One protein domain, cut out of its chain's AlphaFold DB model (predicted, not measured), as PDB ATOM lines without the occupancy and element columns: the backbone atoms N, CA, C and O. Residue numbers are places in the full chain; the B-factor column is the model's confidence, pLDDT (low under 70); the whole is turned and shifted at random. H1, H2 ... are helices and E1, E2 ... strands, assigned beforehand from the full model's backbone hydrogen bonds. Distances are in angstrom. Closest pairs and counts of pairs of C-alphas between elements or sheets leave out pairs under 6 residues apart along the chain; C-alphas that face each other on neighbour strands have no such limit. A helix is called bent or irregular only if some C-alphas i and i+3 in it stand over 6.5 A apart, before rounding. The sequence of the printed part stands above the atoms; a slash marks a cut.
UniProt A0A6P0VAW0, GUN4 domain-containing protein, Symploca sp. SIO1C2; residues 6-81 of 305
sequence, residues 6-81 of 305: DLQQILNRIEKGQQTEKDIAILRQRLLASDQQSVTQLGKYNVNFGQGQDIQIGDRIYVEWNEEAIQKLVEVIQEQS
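AT A GLANCE: This is residues 6 to 81 of the 305 residues of the protein "GUN4 domain-containing protein" of Symploca sp. SIO1C2 (UniProt A0A6P0VAW0). What does the model look like? Four helices packed crosswise make most of a compact body, with H1 and H2 toward one end and a small three-stranded sheet at the other. H4 packs over one face of the sheet and also reaches H1 and H3. What is it made of? The printed part has 76 residues, mostly helix by its named elements, in the order H1 H2 H3 E1 E2 E3 H4; the sheet, E1 - E2 - E3, is antiparallel. The radius of gyration of the C-alphas is 11.3 A and the spans are 33 by 23 by 21 A.

IN THESE COORDINATES: Where do the first helices run? H1, residues 7 to 15, begins at C-alpha 7 (-36.829, -5.888, 179.961) and is 12.3 A long. H2, residues 21 to 32, is 16.6 A long, and H3, residues 36 to 45, 15.5 A. H3 is neither bent nor irregular, but only just: C-alphas 41 and 44 are 6.5 A apart. What follows? The strands are E1, residues 47 to 49, 7.1 A; E2, residues 55 to 57, 6.4 A; and E3, residues 60 to 62, 6.7 A. H4, residues 67 to 81, is 21.0 A long and ends at C-alpha 81 (-47.943, 1.784, 189.682).

HOW THE PARTS SIT: How do the helices meet? H1 and H2 only just touch, with 3 pairs of C-alphas within 8 A, the closest Ile 10 and Asp 23 at 5.9 A, at a steep tilt of 52 degrees, opposite ways; H2 does this with residues 23 to 27 alone. H1 touches H4, the closest C-alphas being Glu 15 and Gln 78 at 5.1 A, at 71 degrees, only just about perpendicular. H4, with residues 76 to 80 alone, only just touches H3, with 3 such pairs, the closest Tyr 45 and Ile 77 at 6.1 A. How is the sheet built? E1, E2 and E3 form a meander, each strand the antiparallel neighbour of the one before, with N 48 and O 56 at 3.0 A and N 55 and O 62 at 2.7 A within hydrogen-bond range. What is on it? H4 is on one face, making two layers, helix and sheet, at a height over the sheet of 8.8 A; its closest C-alphas to E2 are Leu 73 and Ile 57, 6.3 A apart. H3 only grazes the sheet with residues 39 to 45, while H1 and H2 are not on it. Are the helix backbones complete? Every O i to N i+4 pair is within hydrogen-bond range in H1, H2 and H4, but 4 of 6 in H3.

THE WHOLE: How large is it? The two C-alphas farthest apart, those of Gln 18 and Gly 52, are 33.2 A from each other. Is it whole? The printed part has no cut, and its links between named elements are tight. Where is confidence low? The mean pLDDT of the printed part is 77.8, with residues 34 to 41, 43, 46, 49 to 53 and 80 to 81 under 70.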
ATOM      1  N   ASP A   6     -32.662  -7.758 181.465       71.56
ATOM      2  CA  ASP A   6     -34.037  -8.211 181.253       71.56
ATOM      3  C   ASP A   6     -34.981  -7.007 181.184       71.56
ATOM      4  O   ASP A   6     -35.018  -6.188 182.104       71.56
ATOM      5  N   LEU A   7     -35.801  -6.925 180.129       76.50
ATOM      6  CA  LEU A   7     -36.829  -5.888 179.961       76.50
ATOM      7  C   LEU A   7     -37.701  -5.740 181.224       76.50
ATOM      8  O   LEU A   7     -38.029  -4.631 181.626       76.50
ATOM      9  N   GLN A   8     -37.984  -6.848 181.910       77.00
ATOM     10  CA  GLN A   8     -38.693  -6.863 183.192       77.00
ATOM     11  C   GLN A   8     -38.009  -6.040 184.290       77.00
ATOM     12  O   GLN A   8     -38.685  -5.370 185.064       77.00
ATOM     13  N   GLN A   9     -36.678  -6.054 184.371       82.19
ATOM     14  CA  GLN A   9     -35.952  -5.276 185.377       82.19
ATOM     15  C   GLN A   9     -36.057  -3.776 185.100       82.19
ATOM     16  O   GLN A   9     -36.224  -2.997 186.037       82.19
ATOM     17  N   ILE A  10     -36.008  -3.389 183.823       86.94
ATOM     18  CA  ILE A  10     -36.207  -2.003 183.389       86.94
ATOM     19  C   ILE A  10     -37.632  -1.553 183.722       86.94
ATOM     20  O   ILE A  10     -37.809  -0.523 184.366       86.94
ATOM     21  N   LEU A  11     -38.642  -2.359 183.380       84.38
ATOM     22  CA  LEU A  11     -40.042  -2.064 183.700       84.38
ATOM     23  C   LEU A  11     -40.270  -1.932 185.215       84.38
ATOM     24  O   LEU A  11     -40.891  -0.967 185.644       84.38
ATOM     25  N   ASN A  12     -39.692  -2.813 186.036       82.12
ATOM     26  CA  ASN A  12     -39.782  -2.725 187.500       82.12
ATOM     27  C   ASN A  12     -39.142  -1.447 188.070       82.12
ATOM     28  O   ASN A  12     -39.590  -0.934 189.096       82.12
ATOM     29  N   ARG A  13     -38.065  -0.942 187.451       87.75
ATOM     30  CA  ARG A  13     -37.462   0.342 187.844       87.75
ATOM     31  C   ARG A  13     -38.360   1.513 187.456       87.75
ATOM     32  O   ARG A  13     -38.535   2.414 188.272       87.75
ATOM     33  N   ILE A  14     -38.967   1.462 186.269       88.75
ATOM     34  CA  ILE A  14     -39.928   2.474 185.804       88.75
ATOM     35  C   ILE A  14     -41.150   2.515 186.726       88.75
ATOM     36  O   ILE A  14     -41.510   3.596 187.183       88.75
ATOM     37  N   GLU A  15     -41.715   1.360 187.094       82.25
ATOM     38  CA  GLU A  15     -42.826   1.253 188.054       82.25
ATOM     39  C   GLU A  15     -42.520   1.948 189.391       82.25
ATOM     40  O   GLU A  15     -43.403   2.538 190.004       82.25
ATOM     41  N   LYS A  16     -41.268   1.906 189.856       81.00
ATOM     42  CA  LYS A  16     -40.852   2.511 191.133       81.00
ATOM     43  C   LYS A  16     -40.426   3.976 191.018       81.00
ATOM     44  O   LYS A  16     -40.017   4.552 192.023       81.00
ATOM     45  N   GLY A  17     -40.442   4.558 189.818       83.38
ATOM     46  CA  GLY A  17     -39.872   5.886 189.577       83.38
ATOM     47  C   GLY A  17     -38.350   5.947 189.752       83.38
ATOM     48  O   GLY A  17     -37.808   7.003 190.060       83.38
ATOM     49  N   GLN A  18     -37.664   4.810 189.614       89.12
ATOM     50  CA  GLN A  18     -36.222   4.648 189.840       89.12
ATOM     51  C   GLN A  18     -35.436   4.426 188.542       89.12
ATOM     52  O   GLN A  18     -34.281   4.001 188.577       89.12
ATOM     53  N   GLN A  19     -36.063   4.644 187.388       91.62
ATOM     54  CA  GLN A  19     -35.414   4.462 186.100       91.62
ATOM     55  C   GLN A  19     -34.313   5.502 185.859       91.62
ATOM     56  O   GLN A  19     -34.424   6.665 186.235       91.62
ATOM     57  N   THR A  20     -33.259   5.072 185.178       91.31
ATOM     58  CA  THR A  20     -32.151   5.919 184.724       91.31
ATOM     59  C   THR A  20     -32.303   6.285 183.247       91.31
ATOM     60  O   THR A  20     -33.020   5.620 182.500       91.31
ATOM     61  N   GLU A  21     -31.566   7.291 182.770       88.25
ATOM     62  CA  GLU A  21     -31.504   7.601 181.329       88.25
ATOM     63  C   GLU A  21     -31.044   6.391 180.497       88.25
ATOM     64  O   GLU A  21     -31.537   6.152 179.393       88.25
ATOM     65  N   LYS A  22     -30.148   5.568 181.060       88.56
ATOM     66  CA  LYS A  22     -29.693   4.316 180.446       88.56
ATOM     67  C   LYS A  22     -30.839   3.311 180.299       88.56
ATOM     68  O   LYS A  22     -30.932   2.653 179.266       88.56
ATOM     69  N   ASP A  23     -31.719   3.213 181.294       87.88
ATOM     70  CA  ASP A  23     -32.896   2.336 181.246       87.88
ATOM     71  C   ASP A  23     -33.844   2.737 180.116       87.88
ATOM     72  O   ASP A  23     -34.290   1.883 179.348       87.88
ATOM     73  N   ILE A  24     -34.096   4.040 179.970       88.50
ATOM     74  CA  ILE A  24     -34.933   4.585 178.895       88.50
ATOM     75  C   ILE A  24     -34.302   4.337 177.521       88.50
ATOM     76  O   ILE A  24     -34.994   3.929 176.586       88.50
ATOM     77  N   ALA A  25     -32.983   4.508 177.395       87.06
ATOM     78  CA  ALA A  25     -32.271   4.234 176.150       87.06
ATOM     79  C   ALA A  25     -32.365   2.753 175.739       87.06
ATOM     80  O   ALA A  25     -32.629   2.454 174.571       87.06
ATOM     81  N   ILE A  26     -32.205   1.823 176.687       86.31
ATOM     82  CA  ILE A  26     -32.328   0.380 176.425       86.31
ATOM     83  C   ILE A  26     -33.775   0.010 176.081       86.31
ATOM     84  O   ILE A  26     -34.000  -0.749 175.135       86.31
ATOM     85  N   LEU A  27     -34.756   0.554 176.810       85.31
ATOM     86  CA  LEU A  27     -36.176   0.353 176.522       85.31
ATOM     87  C   LEU A  27     -36.498   0.777 175.085       85.31
ATOM     88  O   LEU A  27     -37.055  -0.010 174.321       85.31
ATOM     89  N   ARG A  28     -36.067   1.977 174.684       85.19
ATOM     90  CA  ARG A  28     -36.271   2.496 173.328       85.19
ATOM     91  C   ARG A  28     -35.632   1.601 172.266       85.19
ATOM     92  O   ARG A  28     -36.280   1.288 171.273       85.19
ATOM     93  N   GLN A  29     -34.395   1.148 172.479       83.50
ATOM     94  CA  GLN A  29     -33.721   0.235 171.546       83.50
ATOM     95  C   GLN A  29     -34.482  -1.084 171.367       83.50
ATOM     96  O   GLN A  29     -34.627  -1.555 170.239       83.50
ATOM     97  N   ARG A  30     -35.002  -1.667 172.453       80.12
ATOM     98  CA  ARG A  30     -35.781  -2.915 172.389       80.12
ATOM     99  C   ARG A  30     -37.124  -2.733 171.684       80.12
ATOM    100  O   ARG A  30     -37.514  -3.592 170.901       80.12
ATOM    101  N   LEU A  31     -37.809  -1.620 171.931       80.06
ATOM    102  CA  LEU A  31     -39.102  -1.336 171.308       80.06
ATOM    103  C   LEU A  31     -38.978  -1.056 169.807       80.06
ATOM    104  O   LEU A  31     -39.796  -1.538 169.028       80.06
ATOM    105  N   LEU A  32     -37.907  -0.376 169.384       77.44
ATOM    106  CA  LEU A  32     -37.585  -0.187 167.965       77.44
ATOM    107  C   LEU A  32     -37.248  -1.506 167.258       77.44
ATOM    108  O   LEU A  32     -37.566  -1.668 166.082       77.44
ATOM    109  N   ALA A  33     -36.660  -2.472 167.969       73.38
ATOM    110  CA  ALA A  33     -36.389  -3.801 167.425       73.38
ATOM    111  C   ALA A  33     -37.665  -4.634 167.163       73.38
ATOM    112  O   ALA A  33     -37.559  -5.711 166.584       73.38
ATOM    113  N   SER A  34     -38.855  -4.137 167.546       61.38
ATOM    114  CA  SER A  34     -40.169  -4.764 167.304       61.38
ATOM    115  C   SER A  34     -40.250  -6.232 167.742       61.38
ATOM    116  O   SER A  34     -40.870  -7.067 167.087       61.38
ATOM    117  N   ASP A  35     -39.616  -6.555 168.866       62.97
ATOM    118  CA  ASP A  35     -39.651  -7.899 169.429       62.97
ATOM    119  C   ASP A  35     -41.056  -8.214 169.975       62.97
ATOM    120  O   ASP A  35     -41.560  -7.546 170.884       62.97
ATOM    121  N   GLN A  36     -41.683  -9.264 169.439       57.31
ATOM    122  CA  GLN A  36     -43.017  -9.742 169.819       57.31
ATOM    123  C   GLN A  36     -43.118 -10.060 171.326       57.31
ATOM    124  O   GLN A  36     -44.189  -9.950 171.937       57.31
ATOM    125  N   GLN A  37     -41.990 -10.387 171.963       63.22
ATOM    126  CA  GLN A  37     -41.906 -10.603 173.405       63.22
ATOM    127  C   GLN A  37     -42.072  -9.301 174.210       63.22
ATOM    128  O   GLN A  37     -42.671  -9.319 175.287       63.22
ATOM    129  N   SER A  38     -41.603  -8.164 173.687       65.44
ATOM    130  CA  SER A  38     -41.749  -6.851 174.333       65.44
ATOM    131  C   SER A  38     -43.206  -6.379 174.309       65.44
ATOM    132  O   SER A  38     -43.713  -5.884 175.313       65.44
ATOM    133  N   VAL A  39     -43.909  -6.631 173.200       64.75
ATOM    134  CA  VAL A  39     -45.342  -6.333 173.028       64.75
ATOM    135  C   VAL A  39     -46.197  -7.039 174.080       64.75
ATOM    136  O   VAL A  39     -47.000  -6.413 174.769       64.75
ATOM    137  N   THR A  40     -45.968  -8.339 174.260       63.91
ATOM    138  CA  THR A  40     -46.710  -9.154 175.234       63.91
ATOM    139  C   THR A  40     -46.493  -8.658 176.668       63.91
ATOM    140  O   THR A  40     -47.422  -8.635 177.471       63.91
ATOM    141  N   GLN A  41     -45.274  -8.217 176.999       68.75
ATOM    142  CA  GLN A  41     -44.951  -7.713 178.336       68.75
ATOM    143  C   GLN A  41     -45.525  -6.323 178.619       68.75
ATOM    144  O   GLN A  41     -45.768  -6.014 179.786       68.75
ATOM    145  N   LEU A  42     -45.731  -5.498 177.591       74.94
ATOM    146  CA  LEU A  42     -46.305  -4.161 177.726       74.94
ATOM    147  C   LEU A  42     -47.837  -4.146 177.724       74.94
ATOM    148  O   LEU A  42     -48.422  -3.192 178.234       74.94
ATOM    149  N   GLY A  43     -48.490  -5.216 177.258       65.94
ATOM    150  CA  GLY A  43     -49.952  -5.348 177.305       65.94
ATOM    151  C   GLY A  43     -50.541  -5.159 178.712       65.94
ATOM    152  O   GLY A  43     -51.639  -4.627 178.850       65.94
ATOM    153  N   LYS A  44     -49.779  -5.478 179.775       70.75
ATOM    154  CA  LYS A  44     -50.186  -5.232 181.176       70.75
ATOM    155  C   LYS A  44     -50.404  -3.754 181.516       70.75
ATOM    156  O   LYS A  44     -51.042  -3.475 182.527       70.75
ATOM    157  N   TYR A  45     -49.882  -2.847 180.689       73.75
ATOM    158  CA  TYR A  45     -50.002  -1.402 180.847       73.75
ATOM    159  C   TYR A  45     -50.916  -0.742 179.810       73.75
ATOM    160  O   TYR A  45     -50.786   0.450 179.556       73.75
ATOM    161  N   ASN A  46     -51.850  -1.489 179.211       68.44
ATOM    162  CA  ASN A  46     -52.743  -0.997 178.149       68.44
ATOM    163  C   ASN A  46     -51.974  -0.433 176.941       68.44
ATOM    164  O   ASN A  46     -52.343   0.600 176.375       68.44
ATOM    165  N   VAL A  47     -50.890  -1.113 176.569       76.44
ATOM    166  CA  VAL A  47     -50.114  -0.812 175.367       76.44
ATOM    167  C   VAL A  47     -50.451  -1.849 174.306       76.44
ATOM    168  O   VAL A  47     -50.136  -3.027 174.477       76.44
ATOM    169  N   ASN A  48     -51.080  -1.412 173.217       71.81
ATOM    170  CA  ASN A  48     -51.534  -2.281 172.132       71.81
ATOM    171  C   ASN A  48     -50.924  -1.847 170.798       71.81
ATOM    172  O   ASN A  48     -50.690  -0.665 170.566       71.81
ATOM    173  N   PHE A  49     -50.718  -2.808 169.898       66.69
ATOM    174  CA  PHE A  49     -50.263  -2.552 168.534       66.69
ATOM    175  C   PHE A  49     -51.433  -2.809 167.587       66.69
ATOM    176  O   PHE A  49     -51.942  -3.930 167.509       66.69
ATOM    177  N   GLY A  50     -51.892  -1.763 166.905       55.19
ATOM    178  CA  GLY A  50     -52.933  -1.858 165.891       55.19
ATOM    179  C   GLY A  50     -52.457  -2.665 164.684       55.19
ATOM    180  O   GLY A  50     -51.260  -2.766 164.409       55.19
ATOM    181  N   GLN A  51     -53.398  -3.204 163.903       47.78
ATOM    182  CA  GLN A  51     -53.107  -3.973 162.679       47.78
ATOM    183  C   GLN A  51     -52.443  -3.138 161.549       47.78
ATOM    184  O   GLN A  51     -52.292  -3.634 160.436       47.78
ATOM    185  N   GLY A  52     -52.022  -1.896 161.825       51.28
ATOM    186  CA  GLY A  52     -51.494  -0.924 160.863       51.28
ATOM    187  C   GLY A  52     -50.284  -0.106 161.337       51.28
ATOM    188  O   GLY A  52     -50.139   1.018 160.889       51.28
ATOM    189  N   GLN A  53     -49.419  -0.652 162.207       60.12
ATOM    190  CA  GLN A  53     -48.237   0.020 162.807       60.12
ATOM    191  C   GLN A  53     -48.529   1.092 163.872       60.12
ATOM    192  O   GLN A  53     -47.598   1.568 164.515       60.12
ATOM    193  N   ASP A  54     -49.796   1.396 164.137       73.94
ATOM    194  CA  ASP A  54     -50.183   2.299 165.219       73.94
ATOM    195  C   ASP A  54     -49.914   1.681 166.606       73.94
ATOM    196  O   ASP A  54     -50.303   0.547 166.897       73.94
ATOM    197  N   ILE A  55     -49.270   2.446 167.483       79.50
ATOM    198  CA  ILE A  55     -48.964   2.120 168.877       79.50
ATOM    199  C   ILE A  55     -49.964   2.867 169.759       79.50
ATOM    200  O   ILE A  55     -49.910   4.090 169.887       79.50
ATOM    201  N   GLN A  56     -50.869   2.140 170.401       77.38
ATOM    202  CA  GLN A  56     -51.779   2.705 171.387       77.38
ATOM    203  C   GLN A  56     -51.150   2.622 172.778       77.38
ATOM    204  O   GLN A  56     -50.772   1.537 173.216       77.38
ATOM    205  N   ILE A  57     -51.065   3.753 173.480       80.25
ATOM    206  CA  ILE A  57     -50.559   3.858 174.854       80.25
ATOM    207  C   ILE A  57     -51.613   4.602 175.676       80.25
ATOM    208  O   ILE A  57     -51.730   5.827 175.590       80.25
ATOM    209  N   GLY A  58     -52.410   3.858 176.449       78.12
ATOM    210  CA  GLY A  58     -53.561   4.425 177.152       78.12
ATOM    211  C   GLY A  58     -54.607   4.980 176.174       78.12
ATOM    212  O   GLY A  58     -55.175   4.237 175.371       78.12
ATOM    213  N   ASP A  59     -54.859   6.285 176.250       74.62
ATOM    214  CA  ASP A  59     -55.810   7.035 175.419       74.62
ATOM    215  C   ASP A  59     -55.188   7.645 174.148       74.62
ATOM    216  O   ASP A  59     -55.905   8.217 173.327       74.62
ATOM    217  N   ARG A  60     -53.866   7.524 173.963       78.75
ATOM    218  CA  ARG A  60     -53.137   8.123 172.834       78.75
ATOM    219  C   ARG A  60     -52.684   7.086 171.817       78.75
ATOM    220  O   ARG A  60     -52.384   5.944 172.163       78.75
ATOM    221  N   ILE A  61     -52.600   7.521 170.562       82.38
ATOM    222  CA  ILE A  61     -52.125   6.725 169.429       82.38
ATOM    223  C   ILE A  61     -50.880   7.396 168.850       82.38
ATOM    224  O   ILE A  61     -50.880   8.600 168.591       82.38
ATOM    225  N   TYR A  62     -49.837   6.604 168.640       83.44
ATOM    226  CA  TYR A  62     -48.556   7.009 168.076       83.44
ATOM    227  C   TYR A  62     -48.249   6.171 166.841       83.44
ATOM    228  O   TYR A  62     -48.589   4.998 166.788       83.44
ATOM    229  N   VAL A  63     -47.565   6.752 165.859       82.00
ATOM    230  CA  VAL A  63     -47.170   6.035 164.631       82.00
ATOM    231  C   VAL A  63     -45.805   5.347 164.798       82.00
ATOM    232  O   VAL A  63     -45.467   4.421 164.070       82.00
ATOM    233  N   GLU A  64     -44.999   5.784 165.774       83.62
ATOM    234  CA  GLU A  64     -43.651   5.270 166.030       83.62
ATOM    235  C   GLU A  64     -43.210   5.470 167.492       83.62
ATOM    236  O   GLU A  64     -43.773   6.284 168.227       83.62
ATOM    237  N   TRP A  65     -42.152   4.762 167.911       84.31
ATOM    238  CA  TRP A  65     -41.509   4.912 169.226       84.31
ATOM    239  C   TRP A  65     -40.604   6.156 169.296       84.31
ATOM    240  O   TRP A  65     -39.376   6.072 169.451       84.31
ATOM    241  N   ASN A  66     -41.220   7.331 169.165       85.69
ATOM    242  CA  ASN A  66     -40.563   8.619 169.359       85.69
ATOM    243  C   ASN A  66     -40.449   8.984 170.853       85.69
ATOM    244  O   ASN A  66     -40.890   8.251 171.738       85.69
ATOM    245  N   GLU A  67     -39.795  10.106 171.148       86.12
ATOM    246  CA  GLU A  67     -39.558  10.550 172.528       86.12
ATOM    247  C   GLU A  67     -40.864  10.770 173.304       86.12
ATOM    248  O   GLU A  67     -40.965  10.375 174.464       86.12
ATOM    249  N   GLU A  68     -41.894  11.292 172.638       87.44
ATOM    250  CA  GLU A  68     -43.214  11.494 173.232       87.44
ATOM    251  C   GLU A  68     -43.908  10.164 173.567       87.44
ATOM    252  O   GLU A  68     -44.441  10.011 174.665       87.44
ATOM    253  N   ALA A  69     -43.854   9.177 172.669       87.19
ATOM    254  CA  ALA A  69     -44.414   7.844 172.887       87.19
ATOM    255  C   ALA A  69     -43.719   7.123 174.050       87.19
ATOM    256  O   ALA A  69     -44.373   6.505 174.890       87.19
ATOM    257  N   ILE A  70     -42.388   7.227 174.138       88.56
ATOM    258  CA  ILE A  70     -41.613   6.644 175.242       88.56
ATOM    259  C   ILE A  70     -41.940   7.344 176.564       88.56
ATOM    260  O   ILE A  70     -42.121   6.673 177.579       88.56
ATOM    261  N   GLN A  71     -42.073   8.672 176.559       89.50
ATOM    262  CA  GLN A  71     -42.446   9.416 177.757       89.50
ATOM    263  C   GLN A  71     -43.867   9.070 178.215       89.50
ATOM    264  O   GLN A  71     -44.083   8.857 179.406       89.50
ATOM    265  N   LYS A  72     -44.817   8.938 177.280       87.62
ATOM    266  CA  LYS A  72     -46.186   8.517 177.593       87.62
ATOM    267  C   LYS A  72     -46.234   7.085 178.120       87.62
ATOM    268  O   LYS A  72     -46.984   6.805 179.047       87.62
ATOM    269  N   LEU A  73     -45.407   6.186 177.586       87.44
ATOM    270  CA  LEU A  73     -45.268   4.826 178.109       87.44
ATOM    271  C   LEU A  73     -44.783   4.833 179.563       87.44
ATOM    272  O   LEU A  73     -45.359   4.150 180.405       87.44
ATOM    273  N   VAL A  74     -43.737   5.607 179.861       89.06
ATOM    274  CA  VAL A  74     -43.208   5.762 181.224       89.06
ATOM    275  C   VAL A  74     -44.273   6.332 182.154       89.06
ATOM    276  O   VAL A  74     -44.469   5.786 183.235       89.06
ATOM    277  N   GLU A  75     -44.984   7.373 181.715       84.56
ATOM    278  CA  GLU A  75     -46.093   7.975 182.455       84.56
ATOM    279  C   GLU A  75     -47.174   6.935 182.756       84.56
ATOM    280  O   GLU A  75     -47.492   6.746 183.917       84.56
ATOM    281  N   VAL A  76     -47.660   6.173 181.772       82.06
ATOM    282  CA  VAL A  76     -48.703   5.155 181.994       82.06
ATOM    283  C   VAL A  76     -48.226   4.029 182.917       82.06
ATOM    284  O   VAL A  76     -48.985   3.580 183.777       82.06
ATOM    285  N   ILE A  77     -46.971   3.583 182.795       83.88
ATOM    286  CA  ILE A  77     -46.395   2.577 183.705       83.88
ATOM    287  C   ILE A  77     -46.347   3.117 185.141       83.88
ATOM    288  O   ILE A  77     -46.672   2.392 186.081       83.88
ATOM    289  N   GLN A  78     -45.954   4.381 185.308       80.81
ATOM    290  CA  GLN A  78     -45.863   5.049 186.605       80.81
ATOM    291  C   GLN A  78     -47.227   5.423 187.181       80.81
ATOM    292  O   GLN A  78     -47.431   5.332 188.382       80.81
ATOM    293  N   GLU A  79     -48.178   5.840 186.356       73.25
ATOM    294  CA  GLU A  79     -49.549   6.132 186.757       73.25
ATOM    295  C   GLU A  79     -50.222   4.859 187.238       73.25
ATOM    296  O   GLU A  79     -50.831   4.879 188.296       73.25
ATOM    297  N   GLN A  80     -50.037   3.736 186.541       65.88
ATOM    298  CA  GLN A  80     -50.592   2.451 186.959       65.88
ATOM    299  C   GLN A  80     -49.897   1.836 188.179       65.88
ATOM    300  O   GLN A  80     -50.504   1.016 188.869       65.88
ATOM    301  N   SER A  81     -48.641   2.198 188.458       59.50
ATOM    302  CA  SER A  81     -47.943   1.784 189.682       59.50
ATOM    303  C   SER A  81     -48.230   2.708 190.872       59.50
ATOM    304  O   SER A  81     -48.323   2.226 192.001       59.50
TER     305      SER A  81